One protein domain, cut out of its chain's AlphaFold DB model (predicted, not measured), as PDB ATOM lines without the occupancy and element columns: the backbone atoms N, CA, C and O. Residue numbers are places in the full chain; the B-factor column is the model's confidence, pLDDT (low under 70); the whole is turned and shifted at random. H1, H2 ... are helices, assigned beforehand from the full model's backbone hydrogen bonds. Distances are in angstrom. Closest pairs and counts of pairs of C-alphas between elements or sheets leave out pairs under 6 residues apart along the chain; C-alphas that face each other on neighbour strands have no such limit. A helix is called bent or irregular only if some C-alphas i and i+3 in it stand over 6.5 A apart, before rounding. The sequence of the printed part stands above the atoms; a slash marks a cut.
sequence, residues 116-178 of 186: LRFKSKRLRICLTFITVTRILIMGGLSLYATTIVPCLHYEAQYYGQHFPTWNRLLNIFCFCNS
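AT A GLANCE: This is residues 116 to 178 of the 186 residues of the protein "Sodium/iodide cotransporter" of Armadillidium vulgare (UniProt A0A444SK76). One very long helix, H1, makes the length of a rod, and after a short turn of chain a much shorter helix, H2, folds back alongside its later part without packing tightly on it, a loose and uneven hairpin shape. The earlier part of H1 sticks out, with residues 125 to 137 standing free. The printed part has 63 residues, with two named helices in the order H1, H2 and no named strand; the class is all helix. It is extended, with a radius of gyration of the C-alphas of 18.9 A and spans of 62 by 21 by 12 A.

HOW THE PARTS SIT: H1, residues 121 to 159, has the N-to-C direction 0.61, 0.75, 0.26 along x, y and z. H2, residues 166 to 178, has the direction -0.52, -0.79, -0.34. The two helices are near each other, with no pair of C-alphas within 8 A but 5 pairs within 10 A. In H2 every O i to N i+4 pair is within hydrogen-bond range; in H1, 33 of 35 are.

IN THESE COORDINATES: Residues 116 to 120 come before H1. H1 begins at C-alpha 121, (-38.614, -38.899, 14.201), and ends at C-alpha 159, (-0.505, -0.385, 30.997), 56.7 A away. It is neither bent nor irregular, but only just: C-alphas 147 and 150 are 6.2 A apart. H2 measures 17.5 A from C-alpha 166 to C-alpha 178, at (-9.583, -30.241, 20.193).

THE WHOLE: The two C-alphas farthest apart, those of Lys 119 and Gly 160, are 62.0 A apart. The printed part has no cut, and the link from H1 to H2, with 6 residues between them, is short. The mean pLDDT of the printed part is 70.5; residues 150 to 178 are under 70, and the mean of H2 is 47.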
ATOM      1  N   LEU A 116     -37.099 -37.348   5.756       84.56
ATOM      2  CA  LEU A 116     -37.717 -38.082   4.645       84.56
ATOM      3  C   LEU A 116     -36.887 -39.290   4.202       84.56
ATOM      4  O   LEU A 116     -37.453 -40.336   3.875       84.56
ATOM      5  N   ARG A 117     -35.553 -39.178   4.238       85.50
ATOM      6  CA  ARG A 117     -34.654 -40.268   3.843       85.50
ATOM      7  C   ARG A 117     -34.669 -41.439   4.827       85.50
ATOM      8  O   ARG A 117     -34.696 -42.584   4.387       85.50
ATOM      9  N   PHE A 118     -34.660 -41.167   6.133       84.12
ATOM     10  CA  PHE A 118     -34.549 -42.201   7.174       84.12
ATOM     11  C   PHE A 118     -35.881 -42.546   7.865       84.12
ATOM     12  O   PHE A 118     -35.931 -43.491   8.649       84.12
ATOM     13  N   LYS A 119     -36.955 -41.782   7.613       84.62
ATOM     14  CA  LYS A 119     -38.305 -41.923   8.205       84.62
ATOM     15  C   LYS A 119     -38.337 -42.004   9.743       84.62
ATOM     16  O   LYS A 119     -39.314 -42.471  10.325       84.62
ATOM     17  N   SER A 120     -37.295 -41.523  10.425       87.00
ATOM     18  CA  SER A 120     -37.158 -41.604  11.885       87.00
ATOM     19  C   SER A 120     -37.340 -40.242  12.550       87.00
ATOM     20  O   SER A 120     -36.557 -39.314  12.336       87.00
ATOM     21  N   LYS A 121     -38.354 -40.125  13.420       82.88
ATOM     22  CA  LYS A 121     -38.614 -38.899  14.201       82.88
ATOM     23  C   LYS A 121     -37.504 -38.598  15.213       82.88
ATOM     24  O   LYS A 121     -37.194 -37.432  15.438       82.88
ATOM     25  N   ARG A 122     -36.885 -39.636  15.790       87.25
ATOM     26  CA  ARG A 122     -35.806 -39.489  16.786       87.25
ATOM     27  C   ARG A 122     -34.589 -38.801  16.174       87.25
ATOM     28  O   ARG A 122     -34.078 -37.848  16.746       87.25
ATOM     29  N   LEU A 123     -34.207 -39.214  14.965       87.69
ATOM     30  CA  LEU A 123     -33.072 -38.641  14.244       87.69
ATOM     31  C   LEU A 123     -33.267 -37.140  13.969       87.69
ATOM     32  O   LEU A 123     -32.362 -36.353  14.223       87.69
ATOM     33  N   ARG A 124     -34.466 -36.728  13.531       87.12
ATOM     34  CA  ARG A 124     -34.798 -35.310  13.289       87.12
ATOM     35  C   ARG A 124     -34.646 -34.455  14.550       87.12
ATOM     36  O   ARG A 124     -34.120 -33.345  14.473       87.12
ATOM     37  N   ILE A 125     -35.109 -34.963  15.691       87.75
ATOM     38  CA  ILE A 125     -35.003 -34.269  16.981       87.75
ATOM     39  C   ILE A 125     -33.538 -34.161  17.402       87.75
ATOM     40  O   ILE A 125     -33.098 -33.066  17.736       87.75
ATOM     41  N   CYS A 126     -32.766 -35.248  17.306       91.25
ATOM     42  CA  CYS A 126     -31.335 -35.231  17.611       91.25
ATOM     43  C   CYS A 126     -30.573 -34.224  16.736       91.25
ATOM     44  O   CYS A 126     -29.820 -33.416  17.266       91.25
ATOM     45  N   LEU A 127     -30.809 -34.213  15.420       90.75
ATOM     46  CA  LEU A 127     -30.197 -33.249  14.496       90.75
ATOM     47  C   LEU A 127     -30.549 -31.809  14.855       90.75
ATOM     48  O   LEU A 127     -29.659 -30.978  14.984       90.75
ATOM     49  N   THR A 128     -31.833 -31.530  15.077       89.88
ATOM     50  CA  THR A 128     -32.288 -30.186  15.457       89.88
ATOM     51  C   THR A 128     -31.642 -29.747  16.769       89.88
ATOM     52  O   THR A 128     -31.147 -28.629  16.865       89.88
ATOM     53  N   PHE A 129     -31.577 -30.642  17.755       93.50
ATOM     54  CA  PHE A 129     -30.936 -30.378  19.039       93.50
ATOM     55  C   PHE A 129     -29.438 -30.087  18.889       93.50
ATOM     56  O   PHE A 129     -28.941 -29.115  19.458       93.50
ATOM     57  N   ILE A 130     -28.724 -30.875  18.079       92.75
ATOM     58  CA  ILE A 130     -27.304 -30.659  17.779       92.75
ATOM     59  C   ILE A 130     -27.106 -29.310  17.082       92.75
ATOM     60  O   ILE A 130     -26.235 -28.546  17.491       92.75
ATOM     61  N   THR A 131     -27.916 -28.979  16.073       88.81
ATOM     62  CA  THR A 131     -27.827 -27.700  15.356       88.81
ATOM     63  C   THR A 131     -28.079 -26.512  16.283       88.81
ATOM     64  O   THR A 131     -27.292 -25.569  16.281       88.81
ATOM     65  N   VAL A 132     -29.126 -26.562  17.113       92.75
ATOM     66  CA  VAL A 132     -29.430 -25.494  18.080       92.75
ATOM     67  C   VAL A 132     -28.287 -25.339  19.079       92.75
ATOM     68  O   VAL A 132     -27.799 -24.232  19.286       92.75
ATOM     69  N   THR A 133     -27.797 -26.446  19.637       93.38
ATOM     70  CA  THR A 133     -26.678 -26.433  20.589       93.38
ATOM     71  C   THR A 133     -25.412 -25.853  19.956       93.38
ATOM     72  O   THR A 133     -24.746 -25.017  20.563       93.38
ATOM     73  N   ARG A 134     -25.099 -26.225  18.708       87.94
ATOM     74  CA  ARG A 134     -23.967 -25.673  17.950       87.94
ATOM     75  C   ARG A 134     -24.084 -24.160  17.773       87.94
ATOM     76  O   ARG A 134     -23.108 -23.461  18.029       87.94
ATOM     77  N   ILE A 135     -25.257 -23.664  17.373       89.12
ATOM     78  CA  ILE A 135     -25.496 -22.226  17.170       89.12
ATOM     79  C   ILE A 135     -25.376 -21.464  18.493       89.12
ATOM     80  O   ILE A 135     -24.736 -20.417  18.524       89.12
ATOM     81  N   LEU A 136     -25.924 -21.994  19.590       91.75
ATOM     82  CA  LEU A 136     -25.837 -21.360  20.909       91.75
ATOM     83  C   LEU A 136     -24.396 -21.286  21.422       91.75
ATOM     84  O   LEU A 136     -23.965 -20.231  21.876       91.75
ATOM     85  N   ILE A 137     -23.638 -22.383  21.319       89.62
ATOM     86  CA  ILE A 137     -22.246 -22.428  21.781       89.62
ATOM     87  C   ILE A 137     -21.374 -21.494  20.935       89.62
ATOM     88  O   ILE A 137     -20.686 -20.635  21.481       89.62
ATOM     89  N   MET A 138     -21.418 -21.623  19.605       82.94
ATOM     90  CA  MET A 138     -20.593 -20.810  18.702       82.94
ATOM     91  C   MET A 138     -20.993 -19.329  18.739       82.94
ATOM     92  O   MET A 138     -20.121 -18.464  18.728       82.94
ATOM     93  N   GLY A 139     -22.293 -19.034  18.824       85.00
ATOM     94  CA  GLY A 139     -22.808 -17.673  18.970       85.00
ATOM     95  C   GLY A 139     -22.443 -17.043  20.315       85.00
ATOM     96  O   GLY A 139     -22.062 -15.880  20.369       85.00
ATOM     97  N   GLY A 140     -22.480 -17.811  21.407       84.88
ATOM     98  CA  GLY A 140     -22.019 -17.342  22.716       84.88
ATOM     99  C   GLY A 140     -20.517 -17.044  22.732       84.88
ATOM    100  O   GLY A 140     -20.097 -15.991  23.211       84.88
ATOM    101  N   LEU A 141     -19.707 -17.932  22.148       84.25
ATOM    102  CA  LEU A 141     -18.260 -17.744  21.993       84.25
ATOM    103  C   LEU A 141     -17.917 -16.512  21.150       84.25
ATOM    104  O   LEU A 141     -17.001 -15.775  21.509       84.25
ATOM    105  N   SER A 142     -18.638 -16.268  20.054       82.12
ATOM    106  CA  SER A 142     -18.374 -15.108  19.198       82.12
ATOM    107  C   SER A 142     -18.705 -13.789  19.900       82.12
ATOM    108  O   SER A 142     -17.934 -12.834  19.786       82.12
ATOM    109  N   LEU A 143     -19.788 -13.744  20.685       83.75
ATOM    110  CA  LEU A 143     -20.133 -12.584  21.507       83.75
ATOM    111  C   LEU A 143     -19.094 -12.348  22.610       83.75
ATOM    112  O   LEU A 143     -18.627 -11.224  22.760       83.75
ATOM    113  N   TYR A 144     -18.673 -13.400  23.318       82.38
ATOM    114  CA  TYR A 144     -17.635 -13.318  24.353       82.38
ATOM    115  C   TYR A 144     -16.284 -12.846  23.798       82.38
ATOM    116  O   TYR A 144     -15.639 -11.968  24.369       82.38
ATOM    117  N   ALA A 145     -15.863 -13.391  22.654       79.44
ATOM    118  CA  ALA A 145     -14.645 -12.955  21.983       79.44
ATOM    119  C   ALA A 145     -14.737 -11.477  21.568       79.44
ATOM    120  O   ALA A 145     -13.794 -10.720  21.777       79.44
ATOM    121  N   THR A 146     -15.888 -11.047  21.039       78.56
ATOM    122  CA  THR A 146     -16.083  -9.668  20.567       78.56
ATOM    123  C   THR A 146     -16.132  -8.653  21.711       78.56
ATOM    124  O   THR A 146     -15.671  -7.535  21.522       78.56
ATOM    125  N   THR A 147     -16.634  -9.005  22.902       79.31
ATOM    126  CA  THR A 147     -16.667  -8.086  24.058       79.31
ATOM    127  C   THR A 147     -15.319  -7.953  24.763       79.31
ATOM    128  O   THR A 147     -15.006  -6.887  25.291       79.31
ATOM    129  N   ILE A 148     -14.487  -8.996  24.744       79.50
ATOM    130  CA  ILE A 148     -13.164  -8.973  25.386       79.50
ATOM    131  C   ILE A 148     -12.136  -8.181  24.585       79.50
ATOM    132  O   ILE A 148     -11.262  -7.561  25.176       79.50
ATOM    133  N   VAL A 149     -12.224  -8.160  23.258       72.50
ATOM    134  CA  VAL A 149     -11.287  -7.403  22.412       72.50
ATOM    135  C   VAL A 149     -11.237  -5.901  22.759       72.50
ATOM    136  O   VAL A 149     -10.141  -5.412  23.031       72.50
ATOM    137  N   PRO A 150     -12.360  -5.153  22.827       68.81
ATOM    138  CA  PRO A 150     -12.334  -3.753  23.255       68.81
ATOM    139  C   PRO A 150     -11.963  -3.608  24.737       68.81
ATOM    140  O   PRO A 150     -11.350  -2.613  25.114       68.81
ATOM    141  N   CYS A 151     -12.274  -4.616  25.563       67.81
ATOM    142  CA  CYS A 151     -11.884  -4.662  26.972       67.81
ATOM    143  C   CYS A 151     -10.347  -4.688  27.125       67.81
ATOM    144  O   CYS A 151      -9.734  -3.881  27.811       67.81
ATOM    145  N   LEU A 152      -9.686  -5.579  26.391       64.06
ATOM    146  CA  LEU A 152      -8.229  -5.677  26.370       64.06
ATOM    147  C   LEU A 152      -7.576  -4.457  25.717       64.06
ATOM    148  O   LEU A 152      -6.462  -4.097  26.088       64.06
ATOM    149  N   HIS A 153      -8.246  -3.818  24.756       61.22
ATOM    150  CA  HIS A 153      -7.729  -2.610  24.124       61.22
ATOM    151  C   HIS A 153      -7.678  -1.424  25.100       61.22
ATOM    152  O   HIS A 153      -6.679  -0.705  25.105       61.22
ATOM    153  N   TYR A 154      -8.682  -1.252  25.976       60.81
ATOM    154  CA  TYR A 154      -8.607  -0.213  27.012       60.81
ATOM    155  C   TYR A 154      -7.485  -0.496  28.024       60.81
ATOM    156  O   TYR A 154      -6.795   0.435  28.436       60.81
ATOM    157  N   GLU A 155      -7.251  -1.762  28.395       57.50
ATOM    158  CA  GLU A 155      -6.168  -2.122  29.328       57.50
ATOM    159  C   GLU A 155      -4.784  -1.966  28.698       57.50
ATOM    160  O   GLU A 155      -3.851  -1.509  29.359       57.50
ATOM    161  N   ALA A 156      -4.646  -2.283  27.409       57.28
ATOM    162  CA  ALA A 156      -3.395  -2.133  26.672       57.28
ATOM    163  C   ALA A 156      -2.960  -0.665  26.539       57.28
ATOM    164  O   ALA A 156      -1.765  -0.379  26.616       57.28
ATOM    165  N   GLN A 157      -3.916   0.261  26.395       56.28
ATOM    166  CA  GLN A 157      -3.648   1.701  26.401       56.28
ATOM    167  C   GLN A 157      -3.234   2.196  27.802       56.28
ATOM    168  O   GLN A 157      -2.437   3.121  27.916       56.28
ATOM    169  N   TYR A 158      -3.743   1.564  28.869       56.91
ATOM    170  CA  TYR A 158      -3.492   1.970  30.257       56.91
ATOM    171  C   TYR A 158      -2.158   1.448  30.827       56.91
ATOM    172  O   TYR A 158      -1.568   2.108  31.677       56.91
ATOM    173  N   TYR A 159      -1.664   0.285  30.378       50.06
ATOM    174  CA  TYR A 159      -0.505  -0.385  30.997       50.06
ATOM    175  C   TYR A 159       0.817  -0.351  30.225       50.06
ATOM    176  O   TYR A 159       1.779  -0.914  30.731       50.06
ATOM    177  N   GLY A 160       0.888   0.286  29.048       54.25
ATOM    178  CA  GLY A 160       2.134   0.575  28.323       54.25
ATOM    179  C   GLY A 160       3.257  -0.469  28.473       54.25
ATOM    180  O   GLY A 160       4.124  -0.294  29.321       54.25
ATOM    181  N   GLN A 161       3.264  -1.477  27.583       48.09
ATOM    182  CA  GLN A 161       4.331  -2.468  27.304       48.09
ATOM    183  C   GLN A 161       4.031  -3.942  27.701       48.09
ATOM    184  O   GLN A 161       3.912  -4.314  28.861       48.09
ATOM    185  N   HIS A 162       3.980  -4.783  26.654       44.91
ATOM    186  CA  HIS A 162       4.147  -6.248  26.589       44.91
ATOM    187  C   HIS A 162       3.247  -7.151  27.469       44.91
ATOM    188  O   HIS A 162       3.676  -7.686  28.488       44.91
ATOM    189  N   PHE A 163       2.033  -7.472  26.996       46.53
ATOM    190  CA  PHE A 163       1.235  -8.572  27.564       46.53
ATOM    191  C   PHE A 163       1.407  -9.893  26.781       46.53
ATOM    192  O   PHE A 163       1.145  -9.931  25.576       46.53
ATOM    193  N   PRO A 164       1.772 -11.014  27.441       54.03
ATOM    194  CA  PRO A 164       1.792 -12.350  26.854       54.03
ATOM    195  C   PRO A 164       0.391 -12.987  26.947       54.03
ATOM    196  O   PRO A 164       0.178 -13.982  27.637       54.03
ATOM    197  N   THR A 165      -0.613 -12.403  26.288       56.25
ATOM    198  CA  THR A 165      -2.011 -12.896  26.302       56.25
ATOM    199  C   THR A 165      -2.369 -13.779  25.109       56.25
ATOM    200  O   THR A 165      -3.409 -14.444  25.137       56.25
ATOM    201  N   TRP A 166      -1.474 -13.905  24.122       51.44
ATOM    202  CA  TRP A 166      -1.595 -14.884  23.035       51.44
ATOM    203  C   TRP A 166      -1.827 -16.308  23.558       51.44
ATOM    204  O   TRP A 166      -2.641 -17.023  22.989       51.44
ATOM    205  N   ASN A 167      -1.244 -16.691  24.702       43.94
ATOM    206  CA  ASN A 167      -1.458 -18.007  25.324       43.94
ATOM    207  C   ASN A 167      -2.897 -18.255  25.827       43.94
ATOM    208  O   ASN A 167      -3.309 -19.408  25.963       43.94
ATOM    209  N   ARG A 168      -3.679 -17.203  26.110       50.09
ATOM    210  CA  ARG A 168      -5.091 -17.330  26.522       50.09
ATOM    211  C   ARG A 168      -6.030 -17.416  25.319       50.09
ATOM    212  O   ARG A 168      -6.950 -18.229  25.334       50.09
ATOM    213  N   LEU A 169      -5.751 -16.658  24.259       52.41
ATOM    214  CA  LEU A 169      -6.476 -16.756  22.986       52.41
ATOM    215  C   LEU A 169      -6.158 -18.073  22.254       52.41
ATOM    216  O   LEU A 169      -7.076 -18.725  21.762       52.41
ATOM    217  N   LEU A 170      -4.900 -18.530  22.290       52.56
ATOM    218  CA  LEU A 170      -4.496 -19.863  21.833       52.56
ATOM    219  C   LEU A 170      -5.173 -20.973  22.633       52.56
ATOM    220  O   LEU A 170      -5.581 -21.954  22.029       52.56
ATOM    221  N   ASN A 171      -5.359 -20.834  23.951       44.88
ATOM    222  CA  ASN A 171      -6.094 -21.838  24.731       44.88
ATOM    223  C   ASN A 171      -7.556 -21.965  24.284       44.88
ATOM    224  O   ASN A 171      -8.048 -23.080  24.148       44.88
ATOM    225  N   ILE A 172      -8.236 -20.850  23.993       53.12
ATOM    226  CA  ILE A 172      -9.625 -20.858  23.500       53.12
ATOM    227  C   ILE A 172      -9.699 -21.438  22.077       53.12
ATOM    228  O   ILE A 172     -10.583 -22.246  21.782       53.12
ATOM    229  N   PHE A 173      -8.740 -21.100  21.207       53.53
ATOM    230  CA  PHE A 173      -8.667 -21.634  19.843       53.53
ATOM    231  C   PHE A 173      -8.303 -23.134  19.820       53.53
ATOM    232  O   PHE A 173      -8.942 -23.915  19.111       53.53
ATOM    233  N   CYS A 174      -7.360 -23.576  20.663       44.41
ATOM    234  CA  CYS A 174      -7.015 -24.988  20.868       44.41
ATOM    235  C   CYS A 174      -8.175 -25.792  21.461       44.41
ATOM    236  O   CYS A 174      -8.378 -26.933  21.054       44.41
ATOM    237  N   PHE A 175      -8.976 -25.219  22.366       47.31
ATOM    238  CA  PHE A 175     -10.171 -25.896  22.884       47.31
ATOM    239  C   PHE A 175     -11.192 -26.161  21.769       47.31
ATOM    240  O   PHE A 175     -11.801 -27.232  21.708       47.31
ATOM    241  N   CYS A 176     -11.332 -25.215  20.836       43.41
ATOM    242  CA  CYS A 176     -12.230 -25.343  19.692       43.41
ATOM    243  C   CYS A 176     -11.728 -26.381  18.669       43.41
ATOM    244  O   CYS A 176     -12.512 -27.186  18.164       43.41
ATOM    245  N   ASN A 177     -10.413 -26.438  18.427       36.19
ATOM    246  CA  ASN A 177      -9.801 -27.428  17.533       36.19
ATOM    247  C   ASN A 177      -9.788 -28.849  18.143       36.19
ATOM    248  O   ASN A 177     -10.097 -29.828  17.464       36.19
ATOM    249  N   SER A 178      -9.541 -28.969  19.452       37.41
ATOM    250  CA  SER A 178      -9.583 -30.241  20.193       37.41
ATOM    251  C   SER A 178     -10.995 -30.849  20.244       37.41
ATOM    252  O   SER A 178     -11.162 -32.067  20.148       37.41
TER     253      SER A 178